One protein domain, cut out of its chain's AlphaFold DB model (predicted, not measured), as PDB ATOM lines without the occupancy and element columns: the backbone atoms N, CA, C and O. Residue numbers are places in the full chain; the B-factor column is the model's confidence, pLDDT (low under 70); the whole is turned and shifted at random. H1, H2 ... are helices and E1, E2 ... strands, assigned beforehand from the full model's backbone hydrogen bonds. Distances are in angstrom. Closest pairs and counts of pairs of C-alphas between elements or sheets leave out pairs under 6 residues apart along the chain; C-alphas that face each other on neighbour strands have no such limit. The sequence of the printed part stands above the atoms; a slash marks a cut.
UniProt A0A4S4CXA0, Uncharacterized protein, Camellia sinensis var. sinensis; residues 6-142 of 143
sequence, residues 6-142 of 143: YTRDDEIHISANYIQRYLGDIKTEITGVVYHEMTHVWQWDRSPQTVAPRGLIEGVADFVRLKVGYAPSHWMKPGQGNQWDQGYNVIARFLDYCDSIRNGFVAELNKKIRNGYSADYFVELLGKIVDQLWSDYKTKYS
ATOM      1  N   TYR A   6     240.263 181.837 191.603       96.44
ATOM      2  CA  TYR A   6     241.655 182.272 191.645       96.44
ATOM      3  C   TYR A   6     241.946 183.222 190.488       96.44
ATOM      4  O   TYR A   6     241.282 183.184 189.447       96.44
ATOM      5  N   THR A   7     243.015 183.990 190.646       96.31
ATOM      6  CA  THR A   7     243.578 184.845 189.603       96.31
ATOM      7  C   THR A   7     244.893 184.272 189.109       96.31
ATOM      8  O   THR A   7     245.718 183.785 189.890       96.31
ATOM      9  N   ARG A   8     245.091 184.309 187.795       93.19
ATOM     10  CA  ARG A   8     246.353 183.967 187.148       93.19
ATOM     11  C   ARG A   8     246.624 184.994 186.064       93.19
ATOM     12  O   ARG A   8     245.861 185.070 185.112       93.19
ATOM     13  N   ASP A   9     247.733 185.712 186.203       90.75
ATOM     14  CA  ASP A   9     248.100 186.795 185.295       90.75
ATOM     15  C   ASP A   9     246.950 187.824 185.218       90.75
ATOM     16  O   ASP A   9     246.603 188.421 186.237       90.75
ATOM     17  N   ASP A  10     246.329 188.002 184.057       94.00
ATOM     18  CA  ASP A  10     245.167 188.864 183.828       94.00
ATOM     19  C   ASP A  10     243.830 188.096 183.759       94.00
ATOM     20  O   ASP A  10     242.784 188.674 183.453       94.00
ATOM     21  N   GLU A  11     243.835 186.800 184.078       96.56
ATOM     22  CA  GLU A  11     242.658 185.938 184.036       96.56
ATOM     23  C   GLU A  11     242.078 185.672 185.431       96.56
ATOM     24  O   GLU A  11     242.752 185.171 186.336       96.56
ATOM     25  N   ILE A  12     240.772 185.905 185.574       97.44
ATOM     26  CA  ILE A  12     239.997 185.538 186.762       97.44
ATOM     27  C   ILE A  12     239.211 184.262 186.464       97.44
ATOM     28  O   ILE A  12     238.359 184.224 185.573       97.44
ATOM     29  N   HIS A  13     239.466 183.216 187.244       97.50
ATOM     30  CA  HIS A  13     238.833 181.910 187.102       97.50
ATOM     31  C   HIS A  13     237.878 181.676 188.266       97.50
ATOM     32  O   HIS A  13     238.299 181.637 189.419       97.50
ATOM     33  N   ILE A  14     236.597 181.442 187.977       97.56
ATOM     34  CA  ILE A  14     235.571 181.183 188.999       97.56
ATOM     35  C   ILE A  14     235.082 179.737 188.902       97.56
ATOM     36  O   ILE A  14     234.849 179.198 187.819       97.56
ATOM     37  N   SER A  15     234.926 179.080 190.049       97.44
ATOM     38  CA  SER A  15     234.527 177.678 190.118       97.44
ATOM     39  C   SER A  15     233.045 177.481 189.802       97.44
ATOM     40  O   SER A  15     232.172 177.816 190.602       97.44
ATOM     41  N   ALA A  16     232.748 176.826 188.676       95.94
ATOM     42  CA  ALA A  16     231.385 176.405 188.340       95.94
ATOM     43  C   ALA A  16     230.764 175.497 189.421       95.94
ATOM     44  O   ALA A  16     229.583 175.619 189.734       95.94
ATOM     45  N   ASN A  17     231.575 174.637 190.050       96.12
ATOM     46  CA  ASN A  17     231.132 173.778 191.151       96.12
ATOM     47  C   ASN A  17     230.742 174.586 192.396       96.12
ATOM     48  O   ASN A  17     229.809 174.206 193.098       96.12
ATOM     49  N   TYR A  18     231.451 175.684 192.683       96.31
ATOM     50  CA  TYR A  18     231.091 176.585 193.776       96.31
ATOM     51  C   TYR A  18     229.776 177.304 193.469       96.31
ATOM     52  O   TYR A  18     228.864 177.254 194.289       96.31
ATOM     53  N   ILE A  19     229.647 177.875 192.264       95.75
ATOM     54  CA  ILE A  19     228.422 178.553 191.809       95.75
ATOM     55  C   ILE A  19     227.209 177.626 191.934       95.75
ATOM     56  O   ILE A  19     226.193 178.023 192.494       95.75
ATOM     57  N   GLN A  20     227.322 176.379 191.465       95.56
ATOM     58  CA  GLN A  20     226.234 175.398 191.524       95.56
ATOM     59  C   GLN A  20     225.781 175.094 192.961       95.56
ATOM     60  O   GLN A  20     224.610 174.797 193.187       95.56
ATOM     61  N   ARG A  21     226.709 175.105 193.923       95.31
ATOM     62  CA  ARG A  21     226.460 174.690 195.313       95.31
ATOM     63  C   ARG A  21     226.140 175.848 196.251       95.31
ATOM     64  O   ARG A  21     225.745 175.594 197.386       95.31
ATOM     65  N   TYR A  22     226.357 177.088 195.826       95.31
ATOM     66  CA  TYR A  22     226.173 178.247 196.686       95.31
ATOM     67  C   TYR A  22     224.696 178.437 197.043       95.31
ATOM     68  O   TYR A  22     223.823 178.437 196.177       95.31
ATOM     69  N   LEU A  23     224.426 178.635 198.331       94.44
ATOM     70  CA  LEU A  23     223.092 178.905 198.854       94.44
ATOM     71  C   LEU A  23     223.048 180.357 199.333       94.44
ATOM     72  O   LEU A  23     223.673 180.699 200.333       94.44
ATOM     73  N   GLY A  24     222.325 181.212 198.612       94.94
ATOM     74  CA  GLY A  24     222.201 182.633 198.930       94.94
ATOM     75  C   GLY A  24     222.062 183.493 197.679       94.94
ATOM     76  O   GLY A  24     221.747 182.999 196.597       94.94
ATOM     77  N   ASP A  25     222.323 184.790 197.825       96.25
ATOM     78  CA  ASP A  25     222.386 185.708 196.689       96.25
ATOM     79  C   ASP A  25     223.707 185.522 195.927       96.25
ATOM     80  O   ASP A  25     224.730 186.146 196.224       96.25
ATOM     81  N   ILE A  26     223.666 184.650 194.919       95.69
ATOM     82  CA  ILE A  26     224.820 184.340 194.074       95.69
ATOM     83  C   ILE A  26     225.357 185.570 193.338       95.69
ATOM     84  O   ILE A  26     226.559 185.663 193.099       95.69
ATOM     85  N   LYS A  27     224.500 186.538 192.990       96.75
ATOM     86  CA  LYS A  27     224.941 187.740 192.281       96.75
ATOM     87  C   LYS A  27     225.830 188.576 193.194       96.75
ATOM     88  O   LYS A  27     226.902 189.006 192.768       96.75
ATOM     89  N   THR A  28     225.406 188.771 194.439       97.38
ATOM     90  CA  THR A  28     226.186 189.501 195.445       97.38
ATOM     91  C   THR A  28     227.489 188.772 195.777       97.38
ATOM     92  O   THR A  28     228.542 189.411 195.794       97.38
ATOM     93  N   GLU A  29     227.458 187.446 195.953       97.19
ATOM     94  CA  GLU A  29     228.672 186.656 196.214       97.19
ATOM     95  C   GLU A  29     229.694 186.785 195.087       97.19
ATOM     96  O   GLU A  29     230.839 187.162 195.326       97.19
ATOM     97  N   ILE A  30     229.275 186.504 193.851       97.69
ATOM     98  CA  ILE A  30     230.178 186.477 192.699       97.69
ATOM     99  C   ILE A  30     230.709 187.870 192.391       97.69
ATOM    100  O   ILE A  30     231.880 188.004 192.050       97.69
ATOM    101  N   THR A  31     229.903 188.914 192.584       98.31
ATOM    102  CA  THR A  31     230.392 190.291 192.454       98.31
ATOM    103  C   THR A  31     231.510 190.565 193.461       98.31
ATOM    104  O   THR A  31     232.565 191.065 193.079       98.31
ATOM    105  N   GLY A  32     231.329 190.177 194.727       98.31
ATOM    106  CA  GLY A  32     232.363 190.316 195.754       98.31
ATOM    107  C   GLY A  32     233.635 189.521 195.453       98.31
ATOM    108  O   GLY A  32     234.733 190.057 195.589       98.31
ATOM    109  N   VAL A  33     233.494 188.272 195.004       98.19
ATOM    110  CA  VAL A  33     234.622 187.426 194.578       98.19
ATOM    111  C   VAL A  33     235.365 188.056 193.400       98.19
ATOM    112  O   VAL A  33     236.586 188.089 193.409       98.19
ATOM    113  N   VAL A  34     234.667 188.626 192.416       98.25
ATOM    114  CA  VAL A  34     235.323 189.311 191.292       98.25
ATOM    115  C   VAL A  34     236.133 190.518 191.765       98.25
ATOM    116  O   VAL A  34     237.237 190.705 191.272       98.25
ATOM    117  N   TYR A  35     235.658 191.312 192.731       98.50
ATOM    118  CA  TYR A  35     236.465 192.406 193.296       98.50
ATOM    119  C   TYR A  35     237.709 191.908 194.044       98.50
ATOM    120  O   TYR A  35     238.771 192.525 193.935       98.50
ATOM    121  N   HIS A  36     237.592 190.794 194.771       98.44
ATOM    122  CA  HIS A  36     238.734 190.133 195.411       98.44
ATOM    123  C   HIS A  36     239.777 189.725 194.371       98.44
ATOM    124  O   HIS A  36     240.913 190.181 194.410       98.44
ATOM    125  N   GLU A  37     239.367 188.936 193.383       98.12
ATOM    126  CA  GLU A  37     240.260 188.410 192.351       98.12
ATOM    127  C   GLU A  37     240.828 189.516 191.446       98.12
ATOM    128  O   GLU A  37     242.018 189.538 191.146       98.12
ATOM    129  N   MET A  38     240.026 190.523 191.094       97.88
ATOM    130  CA  MET A  38     240.505 191.695 190.354       97.88
ATOM    131  C   MET A  38     241.613 192.428 191.112       97.88
ATOM    132  O   MET A  38     242.499 193.000 190.484       97.88
ATOM    133  N   THR A  39     241.599 192.407 192.448       97.81
ATOM    134  CA  THR A  39     242.686 193.003 193.232       97.81
ATOM    135  C   THR A  39     244.009 192.319 192.920       97.81
ATOM    136  O   THR A  39     244.978 193.022 192.647       97.81
ATOM    137  N   HIS A  40     244.033 190.985 192.841       97.06
ATOM    138  CA  HIS A  40     245.237 190.211 192.522       97.06
ATOM    139  C   HIS A  40     245.834 190.545 191.147       97.06
ATOM    140  O   HIS A  40     247.049 190.465 190.997       97.06
ATOM    141  N   VAL A  41     245.032 190.999 190.173       95.81
ATOM    142  CA  VAL A  41     245.530 191.473 188.860       95.81
ATOM    143  C   VAL A  41     246.408 192.725 189.002       95.81
ATOM    144  O   VAL A  41     247.393 192.895 188.285       95.81
ATOM    145  N   TRP A  42     246.065 193.618 189.935       93.56
ATOM    146  CA  TRP A  42     246.754 194.898 190.153       93.56
ATOM    147  C   TRP A  42     247.712 194.880 191.347       93.56
ATOM    148  O   TRP A  42     248.408 195.868 191.616       93.56
ATOM    149  N   GLN A  43     247.709 193.791 192.107       94.25
ATOM    150  CA  GLN A  43     248.445 193.683 193.348       94.25
ATOM    151  C   GLN A  43     249.896 193.316 193.076       94.25
ATOM    152  O   GLN A  43     250.210 192.383 192.343       94.25
ATOM    153  N   TRP A  44     250.804 194.030 193.728       92.19
ATOM    154  CA  TRP A  44     252.176 193.574 193.829       92.19
ATOM    155  C   TRP A  44     252.223 192.513 194.926       92.19
ATOM    156  O   TRP A  44     252.148 192.838 196.108       92.19
ATOM    157  N   ASP A  45     252.303 191.243 194.537       82.25
ATOM    158  CA  ASP A  45     252.344 190.105 195.465       82.25
ATOM    159  C   ASP A  45     253.728 189.444 195.545       82.25
ATOM    160  O   ASP A  45     254.056 188.765 196.523       82.25
ATOM    161  N   ARG A  46     254.558 189.654 194.519       71.12
ATOM    162  CA  ARG A  46     255.848 188.991 194.337       71.12
ATOM    163  C   ARG A  46     256.927 189.990 193.968       71.12
ATOM    164  O   ARG A  46     256.788 190.794 193.051       71.12
ATOM    165  N   SER A  47     258.048 189.858 194.659       71.94
ATOM    166  CA  SER A  47     259.303 190.527 194.354       71.94
ATOM    167  C   SER A  47     260.424 189.475 194.356       71.94
ATOM    168  O   SER A  47     260.335 188.502 195.111       71.94
ATOM    169  N   PRO A  48     261.494 189.654 193.553       67.38
ATOM    170  CA  PRO A  48     262.685 188.805 193.614       67.38
ATOM    171  C   PRO A  48     263.401 188.829 194.975       67.38
ATOM    172  O   PRO A  48     264.180 187.927 195.263       67.38
ATOM    173  N   GLN A  49     263.184 189.873 195.786       74.50
ATOM    174  CA  GLN A  49     263.877 190.093 197.057       74.50
ATOM    175  C   GLN A  49     263.157 189.421 198.228       74.50
ATOM    176  O   GLN A  49     263.760 188.664 198.986       74.50
ATOM    177  N   THR A  50     261.871 189.719 198.422       80.19
ATOM    178  CA  THR A  50     261.073 189.156 199.520       80.19
ATOM    179  C   THR A  50     259.603 189.143 199.134       80.19
ATOM    180  O   THR A  50     259.039 190.173 198.770       80.19
ATOM    181  N   VAL A  51     258.978 187.971 199.235       86.94
ATOM    182  CA  VAL A  51     257.548 187.786 198.967       86.94
ATOM    183  C   VAL A  51     256.753 188.249 200.184       86.94
ATOM    184  O   VAL A  51     257.093 187.907 201.318       86.94
ATOM    185  N   ALA A  52     255.695 189.024 199.955       91.62
ATOM    186  CA  ALA A  52     254.806 189.428 201.034       91.62
ATOM    187  C   ALA A  52     254.095 188.207 201.649       91.62
ATOM    188  O   ALA A  52     253.804 187.237 200.941       91.62
ATOM    189  N   PRO A  53     253.772 188.233 202.954       93.19
ATOM    190  CA  PRO A  53     253.006 187.170 203.581       93.19
ATOM    191  C   PRO A  53     251.705 186.925 202.818       93.19
ATOM    192  O   PRO A  53     250.950 187.862 202.555       93.19
ATOM    193  N   ARG A  54     251.409 185.658 202.504       93.19
ATOM    194  CA  ARG A  54     250.193 185.293 201.759       93.19
ATOM    195  C   ARG A  54     248.931 185.856 202.413       93.19
ATOM    196  O   ARG A  54     248.060 186.347 201.709       93.19
ATOM    197  N   GLY A  55     248.864 185.830 203.745       96.06
ATOM    198  CA  GLY A  55     247.744 186.400 204.491       96.06
ATOM    199  C   GLY A  55     247.535 187.887 204.216       96.06
ATOM    200  O   GLY A  55     246.401 188.306 204.020       96.06
ATOM    201  N   LEU A  56     248.612 188.676 204.136       96.12
ATOM    202  CA  LEU A  56     248.518 190.097 203.803       96.12
ATOM    203  C   LEU A  56     248.021 190.300 202.369       96.12
ATOM    204  O   LEU A  56     247.189 191.172 202.139       96.12
ATOM    205  N   ILE A  57     248.501 189.486 201.426       96.69
ATOM    206  CA  ILE A  57     248.080 189.565 200.025       96.69
ATOM    207  C   ILE A  57     246.576 189.325 199.887       96.69
ATOM    208  O   ILE A  57     245.866 190.196 199.390       96.69
ATOM    209  N   GLU A  58     246.074 188.219 200.433       97.69
ATOM    210  CA  GLU A  58     244.637 187.922 200.434       97.69
ATOM    211  C   GLU A  58     243.833 188.930 201.273       97.69
ATOM    212  O   GLU A  58     242.707 189.269 200.930       97.69
ATOM    213  N   GLY A  59     244.414 189.460 202.351       98.19
ATOM    214  CA  GLY A  59     243.783 190.479 203.186       98.19
ATOM    215  C   GLY A  59     243.590 191.828 202.486       98.19
ATOM    216  O   GLY A  59     242.609 192.513 202.759       98.19
ATOM    217  N   VAL A  60     244.483 192.216 201.566       98.25
ATOM    218  CA  VAL A  60     244.291 193.404 200.711       98.25
ATOM    219  C   VAL A  60     243.160 193.171 199.705       98.25
ATOM    220  O   VAL A  60     242.338 194.065 199.504       98.25
ATOM    221  N   ALA A  61     243.076 191.979 199.114       98.44
ATOM    222  CA  ALA A  61     241.972 191.610 198.231       98.44
ATOM    223  C   ALA A  61     240.616 191.612 198.972       98.44
ATOM    224  O   ALA A  61     239.652 192.238 198.513       98.44
ATOM    225  N   ASP A  62     240.572 191.061 200.190       98.62
ATOM    226  CA  ASP A  62     239.395 191.132 201.061       98.62
ATOM    227  C   ASP A  62     239.093 192.575 201.513       98.62
ATOM    228  O   ASP A  62     237.925 192.942 201.666       98.62
ATOM    229  N   PHE A  63     240.112 193.427 201.700       98.62
ATOM    230  CA  PHE A  63     239.926 194.856 201.980       98.62
ATOM    231  C   PHE A  63     239.210 195.550 200.820       98.62
ATOM    232  O   PHE A  63     238.238 196.262 201.059       98.62
ATOM    233  N   VAL A  64     239.613 195.320 199.568       98.56
ATOM    234  CA  VAL A  64     238.926 195.916 198.410       98.56
ATOM    235  C   VAL A  64     237.473 195.447 198.360       98.56
ATOM    236  O   VAL A  64     236.573 196.289 198.300       98.56
ATOM    237  N   ARG A  65     237.229 194.133 198.489       98.50
ATOM    238  CA  ARG A  65     235.874 193.551 198.579       98.50
ATOM    239  C   ARG A  65     235.049 194.181 199.708       98.50
ATOM    240  O   ARG A  65     233.855 194.436 199.536       98.50
ATOM    241  N   LEU A  66     235.671 194.465 200.852       98.44
ATOM    242  CA  LEU A  66     235.044 195.168 201.967       98.44
ATOM    243  C   LEU A  66     234.683 196.618 201.606       98.44
ATOM    244  O   LEU A  66     233.544 197.024 201.846       98.44
ATOM    245  N   LYS A  67     235.606 197.394 201.024       98.06
ATOM    246  CA  LYS A  67     235.390 198.818 200.702       98.06
ATOM    247  C   LYS A  67     234.285 199.045 199.684       98.06
ATOM    248  O   LYS A  67     233.591 200.053 199.771       98.06
ATOM    249  N   VAL A  68     234.094 198.108 198.757       98.00
ATOM    250  CA  VAL A  68     232.999 198.169 197.777       98.00
ATOM    251  C   VAL A  68     231.664 197.631 198.315       98.00
ATOM    252  O   VAL A  68     230.684 197.593 197.579       98.00
ATOM    253  N   GLY A  69     231.597 197.236 199.592       97.94
ATOM    254  CA  GLY A  69     230.349 196.847 200.257       97.94
ATOM    255  C   GLY A  69     229.937 195.384 200.071       97.94
ATOM    256  O   GLY A  69     228.794 195.043 200.362       97.94
ATOM    257  N   TYR A  70     230.849 194.511 199.630       98.19
ATOM    258  CA  TYR A  70     230.572 193.094 199.344       98.19
ATOM    259  C   TYR A  70     231.165 192.121 200.378       98.19
ATOM    260  O   TYR A  70     231.358 190.936 200.085       98.19
ATOM    261  N   ALA A  71     231.461 192.593 201.592       96.69
ATOM    262  CA  ALA A  71     231.871 191.726 202.694       96.69
ATOM    263  C   ALA A  71     230.715 190.784 203.106       96.69
ATOM    264  O   ALA A  71     229.641 191.270 203.472       96.69
ATOM    265  N   PRO A  72     230.911 189.451 203.095       94.75
ATOM    266  CA  PRO A  72     229.946 188.489 203.615       94.75
ATOM    267  C   PRO A  72     229.526 188.778 205.059       94.75
ATOM    268  O   PRO A  72     230.337 189.156 205.903       94.75
ATOM    269  N   SER A  73     228.260 188.516 205.379       92.25
ATOM    270  CA  SER A  73     227.682 188.782 206.707       92.25
ATOM    271  C   SER A  73     228.333 187.994 207.850       92.25
ATOM    272  O   SER A  73     228.280 188.430 208.998       92.25
ATOM    273  N   HIS A  74     228.947 186.849 207.544       92.56
ATOM    274  CA  HIS A  74     229.651 186.005 208.510       92.56
ATOM    275  C   HIS A  74     231.100 186.446 208.765       92.56
ATOM    276  O   HIS A  74     231.778 185.843 209.596       92.56
ATOM    277  N   TRP A  75     231.610 187.452 208.045       95.94
ATOM    278  CA  TRP A  75     232.940 187.985 208.315       95.94
ATOM    279  C   TRP A  75     233.017 188.615 209.699       95.94
ATOM    280  O   TRP A  75     232.055 189.186 210.214       95.94
ATOM    281  N   MET A  76     234.220 188.558 210.262       95.00
ATOM    282  CA  MET A  76     234.542 189.214 211.518       95.00
ATOM    283  C   MET A  76     234.187 190.708 211.452       95.00
ATOM    284  O   MET A  76     234.422 191.406 210.454       95.00
ATOM    285  N   LYS A  77     233.586 191.200 212.535       96.25
ATOM    286  CA  LYS A  77     233.263 192.615 212.736       96.25
ATOM    287  C   LYS A  77     234.528 193.403 213.115       96.25
ATOM    288  O   LYS A  77     235.490 192.802 213.599       96.25
ATOM    289  N   PRO A  78     234.537 194.740 212.948       96.94
ATOM    290  CA  PRO A  78     235.606 195.577 213.487       96.94
ATOM    291  C   PRO A  78     235.871 195.276 214.969       96.94
ATOM    292  O   PRO A  78     234.940 195.049 215.739       96.94
ATOM    293  N   GLY A  79     237.143 195.213 215.347       96.31
ATOM    294  CA  GLY A  79     237.610 194.828 216.678       96.31
ATOM    295  C   GLY A  79     237.662 193.328 216.956       96.31
ATOM    296  O   GLY A  79     238.285 192.932 217.938       96.31
ATOM    297  N   GLN A  80     237.057 192.464 216.135       95.69
ATOM    298  CA  GLN A  80     237.126 191.017 216.356       95.69
ATOM    299  C   GLN A  80     238.470 190.428 215.905       95.69
ATOM    300  O   GLN A  80     239.156 190.968 215.040       95.69
ATOM    301  N   GLY A  81     238.825 189.297 216.514       95.31
ATOM    302  CA  GLY A  81     240.073 188.577 216.285       95.31
ATOM    303  C   GLY A  81     241.124 188.764 217.376       95.31
ATOM    304  O   GLY A  81     241.036 189.691 218.187       95.31
ATOM    305  N   ASN A  82     242.085 187.842 217.408       95.56
ATOM    306  CA  ASN A  82     243.112 187.713 218.442       95.56
ATOM    307  C   ASN A  82     244.450 188.326 218.004       95.56
ATOM    308  O   ASN A  82     245.115 188.975 218.805       95.56
ATOM    309  N   GLN A  83     244.803 188.181 216.727       95.88
ATOM    310  CA  GLN A  83     245.998 188.767 216.108       95.88
ATOM    311  C   GLN A  83     245.643 189.351 214.739       95.88
ATOM    312  O   GLN A  83     244.673 188.916 214.111       95.88
ATOM    313  N   TRP A  84     246.414 190.339 214.290       96.19
ATOM    314  CA  TRP A  84     246.097 191.099 213.082       96.19
ATOM    315  C   TRP A  84     246.118 190.242 211.808       96.19
ATOM    316  O   TRP A  84     245.377 190.540 210.877       96.19
ATOM    317  N   ASP A  85     246.908 189.164 211.788       95.06
ATOM    318  CA  ASP A  85     247.169 188.287 210.641       95.06
ATOM    319  C   ASP A  85     246.497 186.899 210.714       95.06
ATOM    320  O   ASP A  85     246.800 186.021 209.909       95.06
ATOM    321  N   GLN A  86     245.544 186.680 211.630       94.06
ATOM    322  CA  GLN A  86     244.916 185.356 211.832       94.06
ATOM    323  C   GLN A  86     244.007 184.868 210.692       94.06
ATOM    324  O   GLN A  86     243.523 183.738 210.725       94.06
ATOM    325  N   GLY A  87     243.672 185.737 209.742       95.25
ATOM    326  CA  GLY A  87     242.741 185.425 208.667       95.25
ATOM    327  C   GLY A  87     242.426 186.643 207.814       95.25
ATOM    328  O   GLY A  87     242.495 187.777 208.284       95.25
ATOM    329  N   TYR A  88     242.061 186.400 206.559       97.44
ATOM    330  CA  TYR A  88     241.969 187.440 205.530       97.44
ATOM    331  C   TYR A  88     240.929 188.507 205.877       97.44
ATOM    332  O   TYR A  88     241.239 189.694 205.847       97.44
ATOM    333  N   ASN A  89     239.758 188.098 206.375       96.81
ATOM    334  CA  ASN A  89     238.727 189.038 206.814       96.81
ATOM    335  C   ASN A  89     239.142 189.885 208.035       96.81
ATOM    336  O   ASN A  89     238.711 191.030 208.153       96.81
ATOM    337  N   VAL A  90     239.994 189.368 208.927       98.06
ATOM    338  CA  VAL A  90     240.521 190.126 210.076       98.06
ATOM    339  C   VAL A  90     241.558 191.126 209.592       98.06
ATOM    340  O   VAL A  90     241.484 192.297 209.961       98.06
ATOM    341  N   ILE A  91     242.451 190.691 208.699       98.38
ATOM    342  CA  ILE A  91     243.429 191.561 208.047       98.38
ATOM    343  C   ILE A  91     242.703 192.682 207.301       98.38
ATOM    344  O   ILE A  91     243.033 193.841 207.501       98.38
ATOM    345  N   ALA A  92     241.662 192.382 206.525       98.56
ATOM    346  CA  ALA A  92     240.888 193.379 205.790       98.56
ATOM    347  C   ALA A  92     240.260 194.443 206.703       98.56
ATOM    348  O   ALA A  92     240.326 195.636 206.408       98.56
ATOM    349  N   ARG A  93     239.693 194.033 207.847       98.31
ATOM    350  CA  ARG A  93     239.149 194.963 208.855       98.31
ATOM    351  C   ARG A  93     240.235 195.814 209.509       98.31
ATOM    352  O   ARG A  93     240.015 196.997 209.761       98.31
ATOM    353  N   PHE A  94     241.395 195.224 209.779       98.56
ATOM    354  CA  PHE A  94     242.539 195.946 210.318       98.56
ATOM    355  C   PHE A  94     243.114 196.946 209.303       98.56
ATOM    356  O   PHE A  94     243.372 198.096 209.648       98.56
ATOM    357  N   LEU A  95     243.234 196.552 208.035       98.56
ATOM    358  CA  LEU A  95     243.657 197.425 206.944       98.56
ATOM    359  C   LEU A  95     242.667 198.576 206.715       98.56
ATOM    360  O   LEU A  95     243.111 199.695 206.483       98.56
ATOM    361  N   ASP A  96     241.358 198.348 206.858       98.69
ATOM    362  CA  ASP A  96     240.346 199.418 206.819       98.69
ATOM    363  C   ASP A  96     240.498 200.415 207.971       98.69
ATOM    364  O   ASP A  96     240.371 201.625 207.779       98.69
ATOM    365  N   TYR A  97     240.880 199.943 209.158       98.56
ATOM    366  CA  TYR A  97     241.273 200.840 210.238       98.56
ATOM    367  C   TYR A  97     242.539 201.644 209.905       98.56
ATOM    368  O   TYR A  97     242.531 202.864 210.081       98.56
ATOM    369  N   CYS A  98     243.589 201.005 209.390       98.69
ATOM    370  CA  CYS A  98     244.818 201.681 208.964       98.69
ATOM    371  C   CYS A  98     244.551 202.744 207.883       98.69
ATOM    372  O   CYS A  98     245.048 203.865 207.976       98.69
ATOM    373  N   ASP A  99     243.699 202.430 206.907       98.69
ATOM    374  CA  ASP A  99     243.259 203.362 205.864       98.69
ATOM    375  C   ASP A  99     242.408 204.515 206.426       98.69
ATOM    376  O   ASP A  99     242.489 205.643 205.946       98.69
ATOM    377  N   SER A 100     241.666 204.285 207.517       98.25
ATOM    378  CA  SER A 100     240.960 205.360 208.231       98.25
ATOM    379  C   SER A 100     241.892 206.325 208.975       98.25
ATOM    380  O   SER A 100     241.512 207.471 209.211       98.25
ATOM    381  N   ILE A 101     243.101 205.883 209.352       98.31
ATOM    382  CA  ILE A 101     244.133 206.748 209.949       98.31
ATOM    383  C   ILE A 101     244.803 207.584 208.855       98.31
ATOM    384  O   ILE A 101     245.019 208.783 209.028       98.31
ATOM    385  N   ARG A 102     245.128 206.951 207.724       98.06
ATOM    386  CA  ARG A 102     245.721 207.601 206.557       98.06
ATOM    387  C   ARG A 102     245.044 207.093 205.294       98.06
ATOM    388  O   ARG A 102     245.335 205.991 204.837       98.06
ATOM    389  N   ASN A 103     244.211 207.943 204.699       97.81
ATOM    390  CA  ASN A 103     243.544 207.635 203.439       97.81
ATOM    391  C   ASN A 103     244.569 207.238 202.361       97.81
ATOM    392  O   ASN A 103     245.536 207.970 202.125       97.81
ATOM    393  N   GLY A 104     244.353 206.092 201.714       97.38
ATOM    394  CA  GLY A 104     245.257 205.541 200.704       97.38
ATOM    395  C   GLY A 104     246.401 204.701 201.277       97.38
ATOM    396  O   GLY A 104     247.301 204.324 200.525       97.38
ATOM    397  N   PHE A 105     246.381 204.381 202.575       98.50
ATOM    398  CA  PHE A 105     247.386 203.530 203.217       98.50
ATOM    399  C   PHE A 105     247.568 202.208 202.465       98.50
ATOM    400  O   PHE A 105     248.697 201.839 202.149       98.50
ATOM    401  N   VAL A 106     246.471 201.516 202.137       98.06
ATOM    402  CA  VAL A 106     246.541 200.191 201.495       98.06
ATOM    403  C   VAL A 106     247.125 200.283 200.083       98.06
ATOM    404  O   VAL A 106     247.919 199.431 199.683       98.06
ATOM    405  N   ALA A 107     246.795 201.344 199.344       97.75
ATOM    406  CA  ALA A 107     247.340 201.580 198.010       97.75
ATOM    407  C   ALA A 107     248.857 201.839 198.052       97.75
ATOM    408  O   ALA A 107     249.608 201.263 197.259       97.75
ATOM    409  N   GLU A 108     249.327 202.653 199.000       97.81
ATOM    410  CA  GLU A 108     250.760 202.904 199.184       97.81
ATOM    411  C   GLU A 108     251.499 201.666 199.714       97.81
ATOM    412  O   GLU A 108     252.605 201.379 199.257       97.81
ATOM    413  N   LEU A 109     250.884 200.877 200.602       96.94
ATOM    414  CA  LEU A 109     251.438 199.596 201.041       96.94
ATOM    415  C   LEU A 109     251.638 198.648 199.850       96.94
ATOM    416  O   LEU A 109     252.748 198.153 199.653       96.94
ATOM    417  N   ASN A 110     250.610 198.464 199.011       96.31
ATOM    418  CA  ASN A 110     250.704 197.666 197.783       96.31
ATOM    419  C   ASN A 110     251.847 198.154 196.879       96.31
ATOM    420  O   ASN A 110     252.679 197.371 196.428       96.31
ATOM    421  N   LYS A 111     251.945 199.470 196.656       95.50
ATOM    422  CA  LYS A 111     253.015 200.066 195.845       95.50
ATOM    423  C   LYS A 111     254.412 199.759 196.392       95.50
ATOM    424  O   LYS A 111     255.321 199.508 195.600       95.50
ATOM    425  N   LYS A 112     254.598 199.778 197.715       94.19
ATOM    426  CA  LYS A 112     255.891 199.470 198.347       94.19
ATOM    427  C   LYS A 112     256.272 197.995 198.201       94.19
ATOM    428  O   LYS A 112     257.437 197.724 197.918       94.19
ATOM    429  N   ILE A 113     255.301 197.078 198.288       93.81
ATOM    430  CA  ILE A 113     255.525 195.622 198.159       93.81
ATOM    431  C   ILE A 113     256.180 195.242 196.823       93.81
ATOM    432  O   ILE A 113     256.928 194.264 196.763       93.81
ATOM    433  N   ARG A 114     255.998 196.048 195.767       91.69
ATOM    434  CA  ARG A 114     256.657 195.862 194.460       91.69
ATOM    435  C   ARG A 114     258.162 195.591 194.557       91.69
ATOM    436  O   ARG A 114     258.698 194.850 193.737       91.69
ATOM    437  N   ASN A 115     258.838 196.188 195.539       89.50
ATOM    438  CA  ASN A 115     260.290 196.092 195.709       89.50
ATOM    439  C   ASN A 115     260.713 195.165 196.864       89.50
ATOM    440  O   ASN A 115     261.875 195.175 197.263       89.50
ATOM    441  N   GLY A 116     259.782 194.374 197.397       90.75
ATOM    442  CA  GLY A 116     259.977 193.520 198.564       90.75
ATOM    443  C   GLY A 116     259.025 193.896 199.692       90.75
ATOM    444  O   GLY A 116     258.508 195.008 199.739       90.75
ATOM    445  N   TYR A 117     258.778 192.963 200.607       92.31
ATOM    446  CA  TYR A 117     257.982 193.226 201.803       92.31
ATOM    447  C   TYR A 117     258.863 193.488 203.027       92.31
ATOM    448  O   TYR A 117     259.787 192.726 203.303       92.31
ATOM    449  N   SER A 118     258.514 194.521 203.798       93.69
ATOM    450  CA  SER A 118     258.995 194.735 205.163       93.69
ATOM    451  C   SER A 118     257.835 195.138 206.071       93.69
ATOM    452  O   SER A 118     256.979 195.935 205.683       93.69
ATOM    453  N   ALA A 119     257.831 194.626 207.305       92.31
ATOM    454  CA  ALA A 119     256.878 195.051 208.330       92.31
ATOM    455  C   ALA A 119     257.066 196.532 208.720       92.31
ATOM    456  O   ALA A 119     256.116 197.180 209.161       92.31
ATOM    457  N   ASP A 120     258.251 197.102 208.476       96.31
ATOM    458  CA  ASP A 120     258.540 198.515 208.738       96.31
ATOM    459  C   ASP A 120     257.719 199.460 207.854       96.31
ATOM    460  O   ASP A 120     257.581 200.636 208.174       96.31
ATOM    461  N   TYR A 121     257.079 198.970 206.787       96.50
ATOM    462  CA  TYR A 121     256.195 199.799 205.966       96.50
ATOM    463  C   TYR A 121     255.011 200.357 206.758       96.50
ATOM    464  O   TYR A 121     254.544 201.451 206.451       96.50
ATOM    465  N   PHE A 122     254.561 199.669 207.811       97.81
ATOM    466  CA  PHE A 122     253.580 200.226 208.744       97.81
ATOM    467  C   PHE A 122     254.153 201.429 209.507       97.81
ATOM    468  O   PHE A 122     253.481 202.454 209.627       97.81
ATOM    469  N   VAL A 123     255.416 201.355 209.933       98.25
ATOM    470  CA  VAL A 123     256.118 202.465 210.592       98.25
ATOM    471  C   VAL A 123     256.310 203.623 209.620       98.25
ATOM    472  O   VAL A 123     255.989 204.760 209.943       98.25
ATOM    473  N   GLU A 124     256.771 203.351 208.403       98.00
ATOM    474  CA  GLU A 124     256.992 204.384 207.387       98.00
ATOM    475  C   GLU A 124     255.696 205.095 206.975       98.00
ATOM    476  O   GLU A 124     255.702 206.293 206.686       98.00
ATOM    477  N   LEU A 125     254.577 204.367 206.919       98.12
ATOM    478  CA  LEU A 125     253.312 204.913 206.436       98.12
ATOM    479  C   LEU A 125     252.440 205.517 207.544       98.12
ATOM    480  O   LEU A 125     251.709 206.467 207.255       98.12
ATOM    481  N   LEU A 126     252.501 204.991 208.771       98.25
ATOM    482  CA  LEU A 126     251.618 205.360 209.889       98.25
ATOM    483  C   LEU A 126     252.366 205.778 211.165       98.25
ATOM    484  O   LEU A 126     251.731 206.173 212.141       98.25
ATOM    485  N   GLY A 127     253.696 205.701 211.183       98.19
ATOM    486  CA  GLY A 127     254.530 206.107 212.318       98.19
ATOM    487  C   GLY A 127     254.547 205.126 213.493       98.19
ATOM    488  O   GLY A 127     255.074 205.468 214.547       98.19
ATOM    489  N   LYS A 128     253.965 203.928 213.346       98.31
ATOM    490  CA  LYS A 128     253.848 202.922 214.413       98.31
ATOM    491  C   LYS A 128     254.128 201.517 213.898       98.31
ATOM    492  O   LYS A 128     253.827 201.198 212.750       98.31
ATOM    493  N   ILE A 129     254.665 200.665 214.770       97.94
ATOM    494  CA  ILE A 129     254.810 199.235 214.475       97.94
ATOM    495  C   ILE A 129     253.434 198.557 214.427       97.94
ATOM    496  O   ILE A 129     252.482 199.018 215.064       97.94
ATOM    497  N   VAL A 130     253.334 197.443 213.696       97.19
ATOM    498  CA  VAL A 130     252.060 196.737 213.475       97.19
ATOM    499  C   VAL A 130     251.371 196.328 214.782       97.19
ATOM    500  O   VAL A 130     250.159 196.483 214.897       97.19
ATOM    501  N   ASP A 131     252.132 195.924 215.800       97.38
ATOM    502  CA  ASP A 131     251.583 195.516 217.100       97.38
ATOM    503  C   ASP A 131     250.924 196.681 217.852       97.38
ATOM    504  O   ASP A 131     249.875 196.513 218.475       97.38
ATOM    505  N   GLN A 132     251.498 197.884 217.755       98.31
ATOM    506  CA  GLN A 132     250.899 199.090 218.333       98.31
ATOM    507  C   GLN A 132     249.623 199.474 217.587       98.31
ATOM    508  O   GLN A 132     248.607 199.744 218.220       98.31
ATOM    509  N   LEU A 133     249.645 199.438 216.251       98.56
ATOM    510  CA  LEU A 133     248.455 199.691 215.435       98.56
ATOM    511  C   LEU A 133     247.343 198.679 215.732       98.56
ATOM    512  O   LEU A 133     246.174 199.050 215.803       98.56
ATOM    513  N   TRP A 134     247.694 197.407 215.926       98.31
ATOM    514  CA  TRP A 134     246.744 196.367 216.307       98.31
ATOM    515  C   TRP A 134     246.155 196.623 217.695       98.31
ATOM    516  O   TRP A 134     244.943 196.521 217.874       98.31
ATOM    517  N   SER A 135     246.980 197.010 218.669       98.31
ATOM    518  CA  SER A 135     246.502 197.395 219.999       98.31
ATOM    519  C   SER A 135     245.530 198.581 219.924       98.31
ATOM    520  O   SER A 135     244.422 198.487 220.451       98.31
ATOM    521  N   ASP A 136     245.876 199.630 219.173       98.38
ATOM    522  CA  ASP A 136     245.014 200.799 218.970       98.38
ATOM    523  C   ASP A 136     243.691 200.428 218.274       98.38
ATOM    524  O   ASP A 136     242.621 200.914 218.651       98.38
ATOM    525  N   TYR A 137     243.739 199.534 217.281       98.38
ATOM    526  CA  TYR A 137     242.557 198.967 216.629       98.38
ATOM    527  C   TYR A 137     241.649 198.262 217.641       98.38
ATOM    528  O   TYR A 137     240.443 198.514 217.677       98.38
ATOM    529  N   LYS A 138     242.219 197.404 218.496       98.12
ATOM    530  CA  LYS A 138     241.466 196.698 219.538       98.12
ATOM    531  C   LYS A 138     240.835 197.669 220.530       98.12
ATOM    532  O   LYS A 138     239.670 197.477 220.857       98.12
ATOM    533  N   THR A 139     241.544 198.720 220.941       97.69
ATOM    534  CA  THR A 139     241.013 199.771 221.824       97.69
ATOM    535  C   THR A 139     239.912 200.601 221.161       97.69
ATOM    536  O   THR A 139     238.921 200.933 221.802       97.69
ATOM    537  N   LYS A 140     240.031 200.929 219.869       97.25
ATOM    538  CA  LYS A 140     238.996 201.694 219.149       97.25
ATOM    539  C   LYS A 140     237.659 200.952 219.074       97.25
ATOM    540  O   LYS A 140     236.611 201.591 219.035       97.25
ATOM    541  N   TYR A 141     237.703 199.624 219.012       96.56
ATOM    542  CA  TYR A 141     236.525 198.776 218.824       96.56
ATOM    543  C   TYR A 141     236.195 197.899 220.041       96.56
ATOM    544  O   TYR A 141     235.336 197.022 219.942       96.56
ATOM    545  N   SER A 142     236.851 198.119 221.183       86.06
ATOM    546  CA  SER A 142     236.458 197.530 222.460       86.06
ATOM    547  C   SER A 142     235.228 198.272 222.982       86.06
ATOM    548  O   SER A 142     235.362 199.299 223.643       86.06
TER     549      SER A 142
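This is residues 6 to 142 of the 143 residues of an uncharacterized protein of Camellia sinensis var. sinensis (UniProt A0A4S4CXA0). Crossed helices make the core, where H3 and H4 pack on each other; H2 packs on H3, and the two-stranded hairpin E1 E2 packs on H2, with the short helix H1 beyond it at that end. At the other end the helical hairpin of H5 and H6, joined to H4 through H5, and the last helix H7 pack round H4. The printed part has 137 residues, with two named strands and then seven named helices, in the order E1 E2 H1 H2 H3 H4 H5 H6 H7; the sheet is E1 - E2, antiparallel, and the class is mostly helix. The whole is compact, with a radius of gyration of the C-alphas of 15.3 A and spans of 46 by 40 by 23 A.

E1, residues 6 to 8, and E2, residues 11 to 14, form an antiparallel hairpin at 160 degrees; N 6 and O 13 are within hydrogen-bond range at 2.9 A, as are N 8 and O 11. H1, residues 16 to 21, is close to but not clearly touching H2, residues 26 to 42, the closest C-alphas being those of Ile 19 and Ile 26, 7.2 A apart. The closest C-alphas of E1 and H2 are those of Thr 7 and Glu 37, 5.6 A apart. H3, residues 54 to 67, touches H2 with residues 60 to 65 alone, at a steep tilt of 54 degrees, opposite ways; C-alphas 36 and 61 are the closest, at 4.5 A. The hub is H4, residues 88 to 101, which touches three helices. H4 touches H3 at a steep tilt of 64 degrees, the same way, closest at the C-alphas of Phe 63 and Ala 92, 4.2 A. With residues 95 to 99 alone, H4 touches H5, residues 105 to 113, closest at C-alphas 99 and 105, 4.9 A. H5 and H6, residues 120 to 126, form a helical hairpin and touch at a shallow tilt of 27 degrees, opposite ways, closest at C-alphas 109 and 121, 6.9 A. H7, residues 130 to 140, touches H4 about perpendicular, at 82 degrees, closest at C-alphas 97 and 137, 6.8 A. H2 and H4 are apart. Every O i to N i+4 pair is within hydrogen-bond range in H1, H3, H4, H5, H6 and H7, and 11 of 13 in H2.

E1 begins at C-alpha 6, (241.655, 182.272, 191.645). From first to last C-alpha H2 is 24.7 A, H3 20.1 A, H4 19.9 A and H7 15.1 A. H4 begins at C-alpha 88, (241.969, 187.440, 205.530), and H7 ends at C-alpha 140, (238.996, 201.694, 219.149).

The two C-alphas farthest apart, those of Gln 20 and Gly 127, are 46.6 A apart. The printed part has no cut. The links H2 to H3, 11 residues, and H3 to H4, 20 residues, are long. The mean pLDDT of the printed part is 95.5, and residue 48 alone is under 70.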